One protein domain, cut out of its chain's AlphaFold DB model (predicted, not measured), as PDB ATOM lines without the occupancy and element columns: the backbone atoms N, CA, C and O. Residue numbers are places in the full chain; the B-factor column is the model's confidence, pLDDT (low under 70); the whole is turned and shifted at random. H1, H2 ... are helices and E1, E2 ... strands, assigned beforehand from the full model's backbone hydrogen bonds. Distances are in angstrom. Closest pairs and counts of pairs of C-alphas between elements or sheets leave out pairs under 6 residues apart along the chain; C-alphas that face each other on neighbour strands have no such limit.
ATOM      1  N   GLU A   4     261.187 324.510 196.228       96.19
ATOM      2  CA  GLU A   4     262.015 325.024 195.123       96.19
ATOM      3  C   GLU A   4     263.326 324.242 194.951       96.19
ATOM      4  O   GLU A   4     263.752 323.947 193.836       96.19
ATOM      5  N   HIS A   5     263.969 323.858 196.059       96.69
ATOM      6  CA  HIS A   5     265.178 323.031 196.008       96.69
ATOM      7  C   HIS A   5     264.874 321.630 195.463       96.69
ATOM      8  O   HIS A   5     265.683 321.065 194.726       96.69
ATOM      9  N   LEU A   6     263.710 321.072 195.813       96.69
ATOM     10  CA  LEU A   6     263.256 319.791 195.283       96.69
ATOM     11  C   LEU A   6     262.931 319.885 193.786       96.69
ATOM     12  O   LEU A   6     263.334 319.001 193.038       96.69
ATOM     13  N   GLN A   7     262.265 320.952 193.343       96.62
ATOM     14  CA  GLN A   7     261.956 321.186 191.928       96.62
ATOM     15  C   GLN A   7     263.232 321.271 191.087       96.62
ATOM     16  O   GLN A   7     263.367 320.533 190.116       96.62
ATOM     17  N   LYS A   8     264.231 322.041 191.536       97.31
ATOM     18  CA  LYS A   8     265.548 322.088 190.879       97.31
ATOM     19  C   LYS A   8     266.229 320.719 190.839       97.31
ATOM     20  O   LYS A   8     266.824 320.343 189.835       97.31
ATOM     21  N   ALA A   9     266.143 319.934 191.913       96.88
ATOM     22  CA  ALA A   9     266.695 318.578 191.917       96.88
ATOM     23  C   ALA A   9     265.964 317.635 190.945       96.88
ATOM     24  O   ALA A   9     266.589 316.759 190.346       96.88
ATOM     25  N   ILE A  10     264.655 317.816 190.778       97.06
ATOM     26  CA  ILE A  10     263.832 317.092 189.807       97.06
ATOM     27  C   ILE A  10     264.213 317.473 188.375       97.06
ATOM     28  O   ILE A  10     264.365 316.581 187.545       97.06
ATOM     29  N   GLU A  11     264.420 318.758 188.084       97.31
ATOM     30  CA  GLU A  11     264.908 319.245 186.784       97.31
ATOM     31  C   GLU A  11     266.246 318.597 186.419       97.31
ATOM     32  O   GLU A  11     266.350 317.928 185.394       97.31
ATOM     33  N   VAL A  12     267.223 318.648 187.326       97.00
ATOM     34  CA  VAL A  12     268.532 318.003 187.129       97.00
ATOM     35  C   VAL A  12     268.391 316.483 186.963       97.00
ATOM     36  O   VAL A  12     269.120 315.859 186.192       97.00
ATOM     37  N   CYS A  13     267.432 315.849 187.646       97.06
ATOM     38  CA  CYS A  13     267.159 314.425 187.455       97.06
ATOM     39  C   CYS A  13     266.551 314.136 186.074       97.06
ATOM     40  O   CYS A  13     266.891 313.121 185.470       97.06
ATOM     41  N   ASN A  14     265.678 315.007 185.560       96.88
ATOM     42  CA  ASN A  14     265.103 314.885 184.218       96.88
ATOM     43  C   ASN A  14     266.177 314.970 183.123       96.88
ATOM     44  O   ASN A  14     266.030 314.329 182.086       96.88
ATOM     45  N   GLU A  15     267.262 315.700 183.373       96.50
ATOM     46  CA  GLU A  15     268.429 315.786 182.488       96.50
ATOM     47  C   GLU A  15     269.381 314.582 182.606       96.50
ATOM     48  O   GLU A  15     270.350 314.486 181.858       96.50
ATOM     49  N   GLY A  16     269.137 313.655 183.545       93.69
ATOM     50  CA  GLY A  16     270.030 312.522 183.817       93.69
ATOM     51  C   GLY A  16     271.287 312.897 184.610       93.69
ATOM     52  O   GLY A  16     272.220 312.101 184.708       93.69
ATOM     53  N   ASN A  17     271.317 314.095 185.202       94.69
ATOM     54  CA  ASN A  17     272.484 314.654 185.889       94.69
ATOM     55  C   ASN A  17     272.544 314.300 187.390       94.69
ATOM     56  O   ASN A  17     273.570 314.512 188.044       94.69
ATOM     57  N   VAL A  18     271.482 313.711 187.955       92.00
ATOM     58  CA  VAL A  18     271.498 313.166 189.324       92.00
ATOM     59  C   VAL A  18     272.099 311.761 189.305       92.00
ATOM     60  O   VAL A  18     271.533 310.835 188.731       92.00
ATOM     61  N   LYS A  19     273.240 311.577 189.978       89.06
ATOM     62  CA  LYS A  19     273.928 310.280 190.050       89.06
ATOM     63  C   LYS A  19     273.283 309.347 191.076       89.06
ATOM     64  O   LYS A  19     273.126 309.706 192.243       89.06
ATOM     65  N   PHE A  20     272.981 308.120 190.660       90.44
ATOM     66  CA  PHE A  20     272.556 307.023 191.532       90.44
ATOM     67  C   PHE A  20     272.859 305.667 190.888       90.44
ATOM     68  O   PHE A  20     273.083 305.579 189.683       90.44
ATOM     69  N   ASN A  21     272.880 304.607 191.698       85.75
ATOM     70  CA  ASN A  21     273.065 303.248 191.192       85.75
ATOM     71  C   ASN A  21     271.789 302.788 190.481       85.75
ATOM     72  O   ASN A  21     270.704 302.860 191.061       85.75
ATOM     73  N   THR A  22     271.928 302.295 189.251       89.44
ATOM     74  CA  THR A  22     270.832 301.657 188.514       89.44
ATOM     75  C   THR A  22     270.396 300.359 189.204       89.44
ATOM     76  O   THR A  22     271.110 299.796 190.035       89.44
ATOM     77  N   GLY A  23     269.188 299.890 188.889       94.25
ATOM     78  CA  GLY A  23     268.551 298.753 189.552       94.25
ATOM     79  C   GLY A  23     267.337 299.149 190.392       94.25
ATOM     80  O   GLY A  23     266.702 300.179 190.160       94.25
ATOM     81  N   ILE A  24     266.977 298.295 191.353       95.44
ATOM     82  CA  ILE A  24     265.807 298.508 192.214       95.44
ATOM     83  C   ILE A  24     266.124 299.592 193.244       95.44
ATOM     84  O   ILE A  24     266.938 299.402 194.143       95.44
ATOM     85  N   THR A  25     265.427 300.718 193.134       94.94
ATOM     86  CA  THR A  25     265.614 301.889 193.990       94.94
ATOM     87  C   THR A  25     264.293 302.283 194.640       94.94
ATOM     88  O   THR A  25     263.228 302.188 194.030       94.94
ATOM     89  N   ARG A  26     264.338 302.716 195.906       96.44
ATOM     90  CA  ARG A  26     263.174 303.319 196.571       96.44
ATOM     91  C   ARG A  26     262.884 304.670 195.920       96.44
ATOM     92  O   ARG A  26     263.779 305.506 195.820       96.44
ATOM     93  N   SER A  27     261.641 304.888 195.523       97.00
ATOM     94  CA  SER A  27     261.258 305.997 194.655       97.00
ATOM     95  C   SER A  27     259.961 306.646 195.079       97.00
ATOM     96  O   SER A  27     259.111 306.002 195.697       97.00
ATOM     97  N   PHE A  28     259.808 307.909 194.697       96.88
ATOM     98  CA  PHE A  28     258.568 308.656 194.855       96.88
ATOM     99  C   PHE A  28     257.972 309.020 193.499       96.88
ATOM    100  O   PHE A  28     258.704 309.209 192.524       96.88
ATOM    101  N   LEU A  29     256.643 309.083 193.447       96.31
ATOM    102  CA  LEU A  29     255.892 309.511 192.276       96.31
ATOM    103  C   LEU A  29     255.611 311.010 192.364       96.31
ATOM    104  O   LEU A  29     255.023 311.480 193.341       96.31
ATOM    105  N   TYR A  30     256.015 311.730 191.321       95.00
ATOM    106  CA  TYR A  30     255.742 313.150 191.128       95.00
ATOM    107  C   TYR A  30     255.438 313.403 189.651       95.00
ATOM    108  O   TYR A  30     256.153 312.896 188.790       95.00
ATOM    109  N   GLU A  31     254.350 314.120 189.354       89.69
ATOM    110  CA  GLU A  31     253.945 314.502 187.988       89.69
ATOM    111  C   GLU A  31     254.120 313.386 186.940       89.69
ATOM    112  O   GLU A  31     254.657 313.591 185.853       89.69
ATOM    113  N   LYS A  32     253.645 312.176 187.273       92.81
ATOM    114  CA  LYS A  32     253.647 310.981 186.402       92.81
ATOM    115  C   LYS A  32     255.003 310.293 186.206       92.81
ATOM    116  O   LYS A  32     255.089 309.374 185.390       92.81
ATOM    117  N   LYS A  33     256.046 310.676 186.944       96.00
ATOM    118  CA  LYS A  33     257.363 310.032 186.872       96.00
ATOM    119  C   LYS A  33     257.837 309.533 188.232       96.00
ATOM    120  O   LYS A  33     257.592 310.151 189.267       96.00
ATOM    121  N   TRP A  34     258.544 308.410 188.218       96.94
ATOM    122  CA  TRP A  34     259.249 307.884 189.376       96.94
ATOM    123  C   TRP A  34     260.648 308.463 189.451       96.94
ATOM    124  O   TRP A  34     261.444 308.313 188.523       96.94
ATOM    125  N   TYR A  35     260.955 309.044 190.602       97.38
ATOM    126  CA  TYR A  35     262.261 309.611 190.901       97.38
ATOM    127  C   TYR A  35     262.972 308.791 191.983       97.38
ATOM    128  O   TYR A  35     262.319 308.320 192.922       97.38
ATOM    129  N   PRO A  36     264.298 308.598 191.893       97.25
ATOM    130  CA  PRO A  36     265.072 307.890 192.910       97.25
ATOM    131  C   PRO A  36     265.127 308.717 194.203       97.25
ATOM    132  O   PRO A  36     265.817 309.733 194.276       97.25
ATOM    133  N   LEU A  37     264.419 308.266 195.246       96.81
ATOM    134  CA  LEU A  37     264.152 309.038 196.467       96.81
ATOM    135  C   LEU A  37     265.430 309.581 197.098       96.81
ATOM    136  O   LEU A  37     265.602 310.785 197.240       96.81
ATOM    137  N   ARG A  38     266.353 308.688 197.458       95.94
ATOM    138  CA  ARG A  38     267.569 309.085 198.172       95.94
ATOM    139  C   ARG A  38     268.428 310.044 197.348       95.94
ATOM    140  O   ARG A  38     268.992 310.979 197.903       95.94
ATOM    141  N   ALA A  39     268.530 309.816 196.042       96.38
ATOM    142  CA  ALA A  39     269.409 310.588 195.174       96.38
ATOM    143  C   ALA A  39     268.880 312.007 194.947       96.38
ATOM    144  O   ALA A  39     269.604 312.971 195.191       96.38
ATOM    145  N   VAL A  40     267.601 312.142 194.581       97.12
ATOM    146  CA  VAL A  40     266.981 313.457 194.367       97.12
ATOM    147  C   VAL A  40     266.939 314.259 195.665       97.12
ATOM    148  O   VAL A  40     267.276 315.439 195.664       97.12
ATOM    149  N   ILE A  41     266.604 313.630 196.796       96.75
ATOM    150  CA  ILE A  41     266.520 314.341 198.079       96.75
ATOM    151  C   ILE A  41     267.900 314.754 198.595       96.75
ATOM    152  O   ILE A  41     268.039 315.853 199.125       96.75
ATOM    153  N   ASN A  42     268.939 313.934 198.406       96.62
ATOM    154  CA  ASN A  42     270.305 314.349 198.737       96.62
ATOM    155  C   ASN A  42     270.785 315.502 197.856       96.62
ATOM    156  O   ASN A  42     271.455 316.402 198.362       96.62
ATOM    157  N   TYR A  43     270.412 315.514 196.575       97.12
ATOM    158  CA  TYR A  43     270.735 316.625 195.685       97.12
ATOM    159  C   TYR A  43     269.984 317.905 196.082       97.12
ATOM    160  O   TYR A  43     270.590 318.965 196.200       97.12
ATOM    161  N   ALA A  44     268.693 317.810 196.405       96.69
ATOM    162  CA  ALA A  44     267.918 318.937 196.927       96.69
ATOM    163  C   ALA A  44     268.489 319.471 198.256       96.69
ATOM    164  O   ALA A  44     268.583 320.683 198.451       96.69
ATOM    165  N   ALA A  45     268.915 318.581 199.160       96.06
ATOM    166  CA  ALA A  45     269.584 318.956 200.406       96.06
ATOM    167  C   ALA A  45     270.930 319.651 200.145       96.06
ATOM    168  O   ALA A  45     271.228 320.657 200.782       96.06
ATOM    169  N   PHE A  46     271.705 319.167 199.170       96.25
ATOM    170  CA  PHE A  46     272.940 319.815 198.728       96.25
ATOM    171  C   PHE A  46     272.687 321.234 198.193       96.25
ATOM    172  O   PHE A  46     273.356 322.168 198.630       96.25
ATOM    173  N   LEU A  47     271.684 321.422 197.326       96.19
ATOM    174  CA  LEU A  47     271.296 322.750 196.827       96.19
ATOM    175  C   LEU A  47     270.882 323.697 197.964       96.19
ATOM    176  O   LEU A  47     271.161 324.891 197.904       96.19
ATOM    177  N   ALA A  48     270.258 323.158 199.014       95.62
ATOM    178  CA  ALA A  48     269.869 323.898 200.212       95.62
ATOM    179  C   ALA A  48     271.023 324.145 201.206       95.62
ATOM    180  O   ALA A  48     270.780 324.678 202.287       95.62
ATOM    181  N   LYS A  49     272.266 323.753 200.875       94.75
ATOM    182  CA  LYS A  49     273.441 323.810 201.769       94.75
ATOM    183  C   LYS A  49     273.249 323.033 203.082       94.75
ATOM    184  O   LYS A  49     273.803 323.388 204.119       94.75
ATOM    185  N   GLU A  50     272.472 321.955 203.034       92.75
ATOM    186  CA  GLU A  50     272.260 321.023 204.142       92.75
ATOM    187  C   GLU A  50     273.144 319.774 203.994       92.75
ATOM    188  O   GLU A  50     273.750 319.521 202.952       92.75
ATOM    189  N   LYS A  51     273.189 318.937 205.038       85.94
ATOM    190  CA  LYS A  51     273.868 317.635 204.989       85.94
ATOM    191  C   LYS A  51     273.298 316.764 203.854       85.94
ATOM    192  O   LYS A  51     272.116 316.424 203.874       85.94
ATOM    193  N   SER A  52     274.160 316.342 202.927       76.69
ATOM    194  CA  SER A  52     273.803 315.698 201.649       76.69
ATOM    195  C   SER A  52     274.113 314.189 201.557       76.69
ATOM    196  O   SER A  52     274.324 313.652 200.473       76.69
ATOM    197  N   ASN A  53     274.107 313.470 202.686       89.12
ATOM    198  CA  ASN A  53     274.312 312.012 202.737       89.12
ATOM    199  C   ASN A  53     273.266 311.329 203.630       89.12
ATOM    200  O   ASN A  53     273.575 310.717 204.653       89.12
ATOM    201  N   LEU A  54     272.004 311.539 203.283       92.38
ATOM    202  CA  LEU A  54     270.851 310.995 203.982       92.38
ATOM    203  C   LEU A  54     270.680 309.513 203.652       92.38
ATOM    204  O   LEU A  54     270.860 309.083 202.505       92.38
ATOM    205  N   THR A  55     270.259 308.745 204.654       94.94
ATOM    206  CA  THR A  55     269.715 307.401 204.440       94.94
ATOM    207  C   THR A  55     268.378 307.479 203.695       94.94
ATOM    208  O   THR A  55     267.768 308.545 203.585       94.94
ATOM    209  N   THR A  56     267.895 306.349 203.176       93.94
ATOM    210  CA  THR A  56     266.588 306.290 202.498       93.94
ATOM    211  C   THR A  56     265.448 306.759 203.408       93.94
ATOM    212  O   THR A  56     264.587 307.508 202.952       93.94
ATOM    213  N   ASP A  57     265.472 306.394 204.692       94.31
ATOM    214  CA  ASP A  57     264.435 306.791 205.654       94.31
ATOM    215  C   ASP A  57     264.502 308.284 205.981       94.31
ATOM    216  O   ASP A  57     263.481 308.968 206.008       94.31
ATOM    217  N   GLN A  58     265.708 308.837 206.140       95.00
ATOM    218  CA  GLN A  58     265.890 310.278 206.334       95.00
ATOM    219  C   GLN A  58     265.424 311.081 205.112       95.00
ATOM    220  O   GLN A  58     264.806 312.139 205.257       95.00
ATOM    221  N   ALA A  59     265.693 310.574 203.905       95.19
ATOM    222  CA  ALA A  59     265.200 311.167 202.668       95.19
ATOM    223  C   ALA A  59     263.665 311.119 202.588       95.19
ATOM    224  O   ALA A  59     263.047 312.105 202.189       95.19
ATOM    225  N   LEU A  60     263.051 310.011 203.019       94.94
ATOM    226  CA  LEU A  60     261.596 309.881 203.095       94.94
ATOM    227  C   LEU A  60     260.989 310.916 204.044       94.94
ATOM    228  O   LEU A  60     260.067 311.618 203.648       94.94
ATOM    229  N   VAL A  61     261.528 311.064 205.259       94.12
ATOM    230  CA  VAL A  61     261.040 312.058 206.233       94.12
ATOM    231  C   VAL A  61     261.104 313.472 205.654       94.12
ATOM    232  O   VAL A  61     260.123 314.213 205.728       94.12
ATOM    233  N   LYS A  62     262.222 313.843 205.014       93.12
ATOM    234  CA  LYS A  62     262.343 315.157 204.360       93.12
ATOM    235  C   LYS A  62     261.306 315.355 203.258       93.12
ATOM    236  O   LYS A  62     260.740 316.439 203.162       93.12
ATOM    237  N   LEU A  63     261.066 314.335 202.437       94.62
ATOM    238  CA  LEU A  63     260.075 314.403 201.369       94.62
ATOM    239  C   LEU A  63     258.641 314.516 201.925       94.62
ATOM    240  O   LEU A  63     257.847 315.302 201.411       94.62
ATOM    241  N   THR A  64     258.308 313.780 202.989       92.31
ATOM    242  CA  THR A  64     256.996 313.841 203.658       92.31
ATOM    243  C   THR A  64     256.669 315.242 204.159       92.31
ATOM    244  O   THR A  64     255.545 315.692 203.968       92.31
ATOM    245  N   ASN A  65     257.647 315.971 204.699       91.69
ATOM    246  CA  ASN A  65     257.445 317.346 205.166       91.69
ATOM    247  C   ASN A  65     257.066 318.329 204.047       91.69
ATOM    248  O   ASN A  65     256.523 319.388 204.337       91.69
ATOM    249  N   LEU A  66     257.354 317.997 202.785       91.94
ATOM    250  CA  LEU A  66     256.983 318.829 201.640       91.94
ATOM    251  C   LEU A  66     255.594 318.498 201.083       91.94
ATOM    252  O   LEU A  66     255.041 319.324 200.374       91.94
ATOM    253  N   GLN A  67     255.040 317.313 201.371       87.62
ATOM    254  CA  GLN A  67     253.682 316.891 200.973       87.62
ATOM    255  C   GLN A  67     253.348 316.997 199.463       87.62
ATOM    256  O   GLN A  67     252.184 317.044 199.085       87.62
ATOM    257  N   VAL A  68     254.351 316.992 198.579       86.81
ATOM    258  CA  VAL A  68     254.177 317.177 197.117       86.81
ATOM    259  C   VAL A  68     254.162 315.877 196.302       86.81
ATOM    260  O   VAL A  68     254.128 315.914 195.077       86.81
ATOM    261  N   TRP A  69     254.228 314.715 196.943       89.12
ATOM    262  CA  TRP A  69     254.339 313.410 196.283       89.12
ATOM    263  C   TRP A  69     253.070 312.584 196.488       89.12
ATOM    264  O   TRP A  69     252.383 312.724 197.494       89.12
ATOM    265  N   THR A  70     252.776 311.686 195.549       84.75
ATOM    266  CA  THR A  70     251.544 310.877 195.603       84.75
ATOM    267  C   THR A  70     251.771 309.467 196.129       84.75
ATOM    268  O   THR A  70     250.885 308.877 196.745       84.75
ATOM    269  N   LYS A  71     252.958 308.894 195.894       92.12
ATOM    270  CA  LYS A  71     253.255 307.513 196.287       92.12
ATOM    271  C   LYS A  71     254.736 307.236 196.485       92.12
ATOM    272  O   LYS A  71     255.566 307.824 195.798       92.12
ATOM    273  N   ILE A  72     255.045 306.264 197.347       94.50
ATOM    274  CA  ILE A  72     256.386 305.685 197.510       94.50
ATOM    275  C   ILE A  72     256.351 304.199 197.147       94.50
ATOM    276  O   ILE A  72     255.525 303.454 197.676       94.50
ATOM    277  N   LYS A  73     257.268 303.738 196.289       94.75
ATOM    278  CA  LYS A  73     257.461 302.304 195.998       94.75
ATOM    279  C   LYS A  73     258.891 302.008 195.544       94.75
ATOM    280  O   LYS A  73     259.665 302.927 195.304       94.75
ATOM    281  N   SER A  74     259.249 300.733 195.433       96.38
ATOM    282  CA  SER A  74     260.502 300.328 194.784       96.38
ATOM    283  C   SER A  74     260.300 300.241 193.269       96.38
ATOM    284  O   SER A  74     259.324 299.644 192.815       96.38
ATOM    285  N   VAL A  75     261.195 300.853 192.496       96.06
ATOM    286  CA  VAL A  75     261.134 300.931 191.028       96.06
ATOM    287  C   VAL A  75     262.485 300.542 190.450       96.06
ATOM    288  O   VAL A  75     263.522 300.878 191.017       96.06
ATOM    289  N   TYR A  76     262.474 299.810 189.340       96.44
ATOM    290  CA  TYR A  76     263.686 299.467 188.607       96.44
ATOM    291  C   TYR A  76     264.064 300.595 187.640       96.44
ATOM    292  O   TYR A  76     263.238 301.007 186.828       96.44
ATOM    293  N   PHE A  77     265.311 301.057 187.710       96.06
ATOM    294  CA  PHE A  77     265.887 302.047 186.797       96.06
ATOM    295  C   PHE A  77     266.967 301.391 185.944       96.06
ATOM    296  O   PHE A  77     267.936 300.856 186.483       96.06
ATOM    297  N   SER A  78     266.825 301.462 184.622       94.00
ATOM    298  CA  SER A  78     267.841 300.987 183.674       94.00
ATOM    299  C   SER A  78     268.935 302.024 183.394       94.00
ATOM    300  O   SER A  78     269.995 301.670 182.886       94.00
ATOM    301  N   ASN A  79     268.698 303.297 183.719       93.62
ATOM    302  CA  ASN A  79     269.603 304.420 183.481       93.62
ATOM    303  C   ASN A  79     269.389 305.526 184.539       93.62
ATOM    304  O   ASN A  79     268.640 305.339 185.497       93.62
ATOM    305  N   ALA A  80     270.060 306.669 184.373       92.25
ATOM    306  CA  ALA A  80     269.982 307.805 185.295       92.25
ATOM    307  C   ALA A  80     268.726 308.691 185.118       92.25
ATOM    308  O   ALA A  80     268.601 309.711 185.793       92.25
ATOM    309  N   PHE A  81     267.800 308.335 184.223       95.19
ATOM    310  CA  PHE A  81     266.590 309.118 183.965       95.19
ATOM    311  C   PHE A  81     265.413 308.644 184.827       95.19
ATOM    312  O   PHE A  81     265.334 307.468 185.191       95.19
ATOM    313  N   PRO A  82     264.458 309.534 185.148       95.31
ATOM    314  CA  PRO A  82     263.243 309.145 185.846       95.31
ATOM    315  C   PRO A  82     262.371 308.226 184.982       95.31
ATOM    316  O   PRO A  82     262.293 308.375 183.762       95.31
ATOM    317  N   VAL A  83     261.661 307.297 185.623       96.06
ATOM    318  CA  VAL A  83     260.791 306.347 184.912       96.06
ATOM    319  C   VAL A  83     259.411 306.961 184.726       96.06
ATOM    320  O   VAL A  83     258.703 307.220 185.700       96.06
ATOM    321  N   ILE A  84     259.015 307.180 183.477       95.62
ATOM    322  CA  ILE A  84     257.685 307.685 183.127       95.62
ATOM    323  C   ILE A  84     256.664 306.556 183.291       95.62
ATOM    324  O   ILE A  84     256.900 305.433 182.850       95.62
ATOM    325  N   LEU A  85     255.523 306.855 183.915       93.81
ATOM    326  CA  LEU A  85     254.407 305.917 183.980       93.81
ATOM    327  C   LEU A  85     253.864 305.611 182.581       93.81
ATOM    328  O   LEU A  85     253.559 306.517 181.806       93.81
ATOM    329  N   SER A  86     253.651 304.330 182.298       93.38
ATOM    330  CA  SER A  86     252.856 303.922 181.140       93.38
ATOM    331  C   SER A  86     251.390 304.352 181.292       93.38
ATOM    332  O   SER A  86     250.897 304.566 182.403       93.38
ATOM    333  N   GLN A  87     250.646 304.404 180.183       92.31
ATOM    334  CA  GLN A  87     249.214 304.730 180.200       92.31
ATOM    335  C   GLN A  87     248.411 303.804 181.130       92.31
ATOM    336  O   GLN A  87     247.522 304.250 181.853       92.31
ATOM    337  N   ILE A  88     248.753 302.513 181.154       94.81
ATOM    338  CA  ILE A  88     248.103 301.526 182.023       94.81
ATOM    339  C   ILE A  88     248.384 301.835 183.496       94.81
ATOM    340  O   ILE A  88     247.485 301.753 184.332       94.81
ATOM    341  N   GLU A  89     249.621 302.189 183.841       92.25
ATOM    342  CA  GLU A  89     249.956 302.542 185.219       92.25
ATOM    343  C   GLU A  89     249.334 303.872 185.650       92.25
ATOM    344  O   GLU A  89     248.919 303.985 186.800       92.25
ATOM    345  N   LEU A  90     249.210 304.841 184.737       92.12
ATOM    346  CA  LEU A  90     248.485 306.086 184.991       92.12
ATOM    347  C   LEU A  90     247.028 305.817 185.354       92.12
ATOM    348  O   LEU A  90     246.562 306.302 186.380       92.12
ATOM    349  N   ILE A  91     246.328 304.995 184.566       93.94
ATOM    350  CA  ILE A  91     244.938 304.613 184.850       93.94
ATOM    351  C   ILE A  91     244.840 303.917 186.214       93.94
ATOM    352  O   ILE A  91     243.959 304.230 187.013       93.94
ATOM    353  N   LYS A  92     245.769 303.000 186.524       92.19
ATOM    354  CA  LYS A  92     245.813 302.329 187.835       92.19
ATOM    355  C   LYS A  92     246.013 303.314 188.985       92.19
ATOM    356  O   LYS A  92     245.400 303.137 190.035       92.19
ATOM    357  N   GLU A  93     246.857 304.325 188.804       90.38
ATOM    358  CA  GLU A  93     247.112 305.332 189.831       90.38
ATOM    359  C   GLU A  93     245.911 306.264 190.026       90.38
ATOM    360  O   GLU A  93     245.521 306.511 191.162       90.38
ATOM    361  N   VAL A  94     245.254 306.697 188.945       91.38
ATOM    362  CA  VAL A  94     244.006 307.478 189.022       91.38
ATOM    363  C   VAL A  94     242.923 306.690 189.759       91.38
ATOM    364  O   VAL A  94     242.324 307.202 190.702       91.38
ATOM    365  N   ASN A  95     242.730 305.417 189.407       93.94
ATOM    366  CA  ASN A  95     241.764 304.551 190.085       93.94
ATOM    367  C   ASN A  95     242.108 304.347 191.569       93.94
ATOM    368  O   ASN A  95     241.211 304.248 192.406       93.94
ATOM    369  N   TYR A  96     243.397 304.268 191.911       91.12
ATOM    370  CA  TYR A  96     243.848 304.183 193.300       91.12
ATOM    371  C   TYR A  96     243.512 305.457 194.083       91.12
ATOM    372  O   TYR A  96     242.972 305.362 195.184       91.12
ATOM    373  N   LEU A  97     243.799 306.629 193.512       91.00
ATOM    374  CA  LEU A  97     243.516 307.917 194.142       91.00
ATOM    375  C   LEU A  97     242.011 308.152 194.300       91.00
ATOM    376  O   LEU A  97     241.593 308.535 195.386       91.00
ATOM    377  N   SER A  98     241.202 307.835 193.283       93.31
ATOM    378  CA  SER A  98     239.735 307.926 193.363       93.31
ATOM    379  C   SER A  98     239.202 307.134 194.554       93.31
ATOM    380  O   SER A  98     238.565 307.702 195.429       93.31
ATOM    381  N   LYS A  99     239.595 305.858 194.682       93.81
ATOM    382  CA  LYS A  99     239.181 305.010 195.812       93.81
ATOM    383  C   LYS A  99     239.602 305.563 197.174       93.81
ATOM    384  O   LYS A  99     238.929 305.317 198.169       93.81
ATOM    385  N   LYS A 100     240.754 306.238 197.250       91.31
ATOM    386  CA  LYS A 100     241.232 306.854 198.493       91.31
ATOM    387  C   LYS A 100     240.436 308.099 198.853       91.31
ATOM    388  O   LYS A 100     240.162 308.280 200.030       91.31
ATOM    389  N   ILE A 101     240.067 308.910 197.865       92.12
ATOM    390  CA  ILE A 101     239.202 310.075 198.060       92.12
ATOM    391  C   ILE A 101     237.821 309.608 198.517       92.12
ATOM    392  O   ILE A 101     237.372 310.049 199.568       92.12
ATOM    393  N   ASP A 102     237.223 308.641 197.817       95.31
ATOM    394  CA  ASP A 102     235.905 308.095 198.160       95.31
ATOM    395  C   ASP A 102     235.860 307.584 199.608       95.31
ATOM    396  O   ASP A 102     234.915 307.862 200.338       95.31
ATOM    397  N   ALA A 103     236.914 306.888 200.053       94.19
ATOM    398  CA  ALA A 103     237.023 306.370 201.419       94.19
ATOM    399  C   ALA A 103     237.242 307.448 202.497       94.19
ATOM    400  O   ALA A 103     237.129 307.142 203.680       94.19
ATOM    401  N   LEU A 104     237.623 308.670 202.117       93.50
ATOM    402  CA  LEU A 104     237.782 309.802 203.037       93.50
ATOM    403  C   LEU A 104     236.535 310.690 203.087       93.50
ATOM    404  O   LEU A 104     236.363 311.425 204.057       93.50
ATOM    405  N   THR A 105     235.706 310.666 202.042       93.38
ATOM    406  CA  THR A 105     234.518 311.522 201.910       93.38
ATOM    407  C   THR A 105     233.193 310.800 202.151       93.38
ATOM    408  O   THR A 105     232.166 311.474 202.205       93.38
ATOM    409  N   SER A 106     233.203 309.468 202.251       73.88
ATOM    410  CA  SER A 106     232.029 308.638 202.576       73.88
ATOM    411  C   SER A 106     232.044 308.229 204.042       73.88
ATOM    412  O   SER A 106     230.949 308.192 204.640       73.88
TER     413      SER A 106
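This is residues 4 to 106 of the 106 residues of an uncharacterized protein of Emticicia sp. BO119 (UniProt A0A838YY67). A small, strongly twisted wall of three strands has H2 and H3 packed on one of its faces, and H1 packs on H2 and only grazes the sheet. From this body the long last helix, H4, leads away as an arm, and residues 98 to 106, of which 98 to 105 belong to H4, stand free. The printed part has 103 residues with four named helices and three named strands, in the order H1, E1, E2, H2, H3, E3, H4; the sheet runs E2, E1, E3, antiparallel throughout, and the class is mixed, helices and strands. The whole is compact, with a radius of gyration of the C-alphas of 14.2 A, yet elongated in outline, spanning 44 by 28 by 21 A.

H1, residues 4 to 14, only grazes the sheet, with its residues 10 to 14. E1, residues 23 to 30, is the inner strand and bends by 67 degrees at residue 26. E2, residues 33 to 36, forms a hairpin with E1, with N 30 and O 33 3.0 A apart and N 35 and O 28 3.0 A apart, within hydrogen-bond range. H2, residues 37 to 47, touches H1, the closest C-alphas being those of His 5 and Ala 44, 5.0 A apart, at a steep tilt of 57 degrees, opposite ways. H2 is on the sheet at a height of 9.3 A and only just over none of its strands, with 2 of its C-alphas falling on E2. H3, residues 56 to 64, touches H2, the closest C-alphas being those of Arg 38 and Thr 56, 5.2 A apart; their steep tilt of 69 degrees is only just short of about perpendicular, and they run the same way. H3 is on the same face as H2, over E1 at a height of 10.0 A, and runs along the strands, at 2 degrees to E1 on the local plane. E3, residues 71 to 77, is antiparallel to E1, with N 25 and O 75 2.9 A apart and N 73 and O 27 3.0 A apart, within hydrogen-bond range. E2, H2, H3 and E3 make a split strand-helix-strand unit, two strands of one sheet with helices between them along the chain and with E1 between them in the sheet; its crossover is right-handed. H4, residues 87 to 105, is not on the sheet and is apart from H1, H2 and H3. In H1, H2, H3 and H4 every O i to N i+4 pair is within hydrogen-bond range.

H1 begins at C-alpha 4, (262.015, 325.024, 195.123), and is 15.2 A long. E1 measures 19.3 A, E2 10.0 A, H2 15.5 A, H3 12.3 A and E3 16.7 A from first to last C-alpha. H4 measures 27.1 A, from C-alpha 87 at (249.214, 304.730, 180.200) to C-alpha 105 at (234.518, 311.522, 201.910).

The two C-alphas farthest apart are those of Asn 17 and Ser 106, 44.2 A. The printed part has no cut and no long link. Its mean pLDDT is 93.7, and no printed residue is under 70.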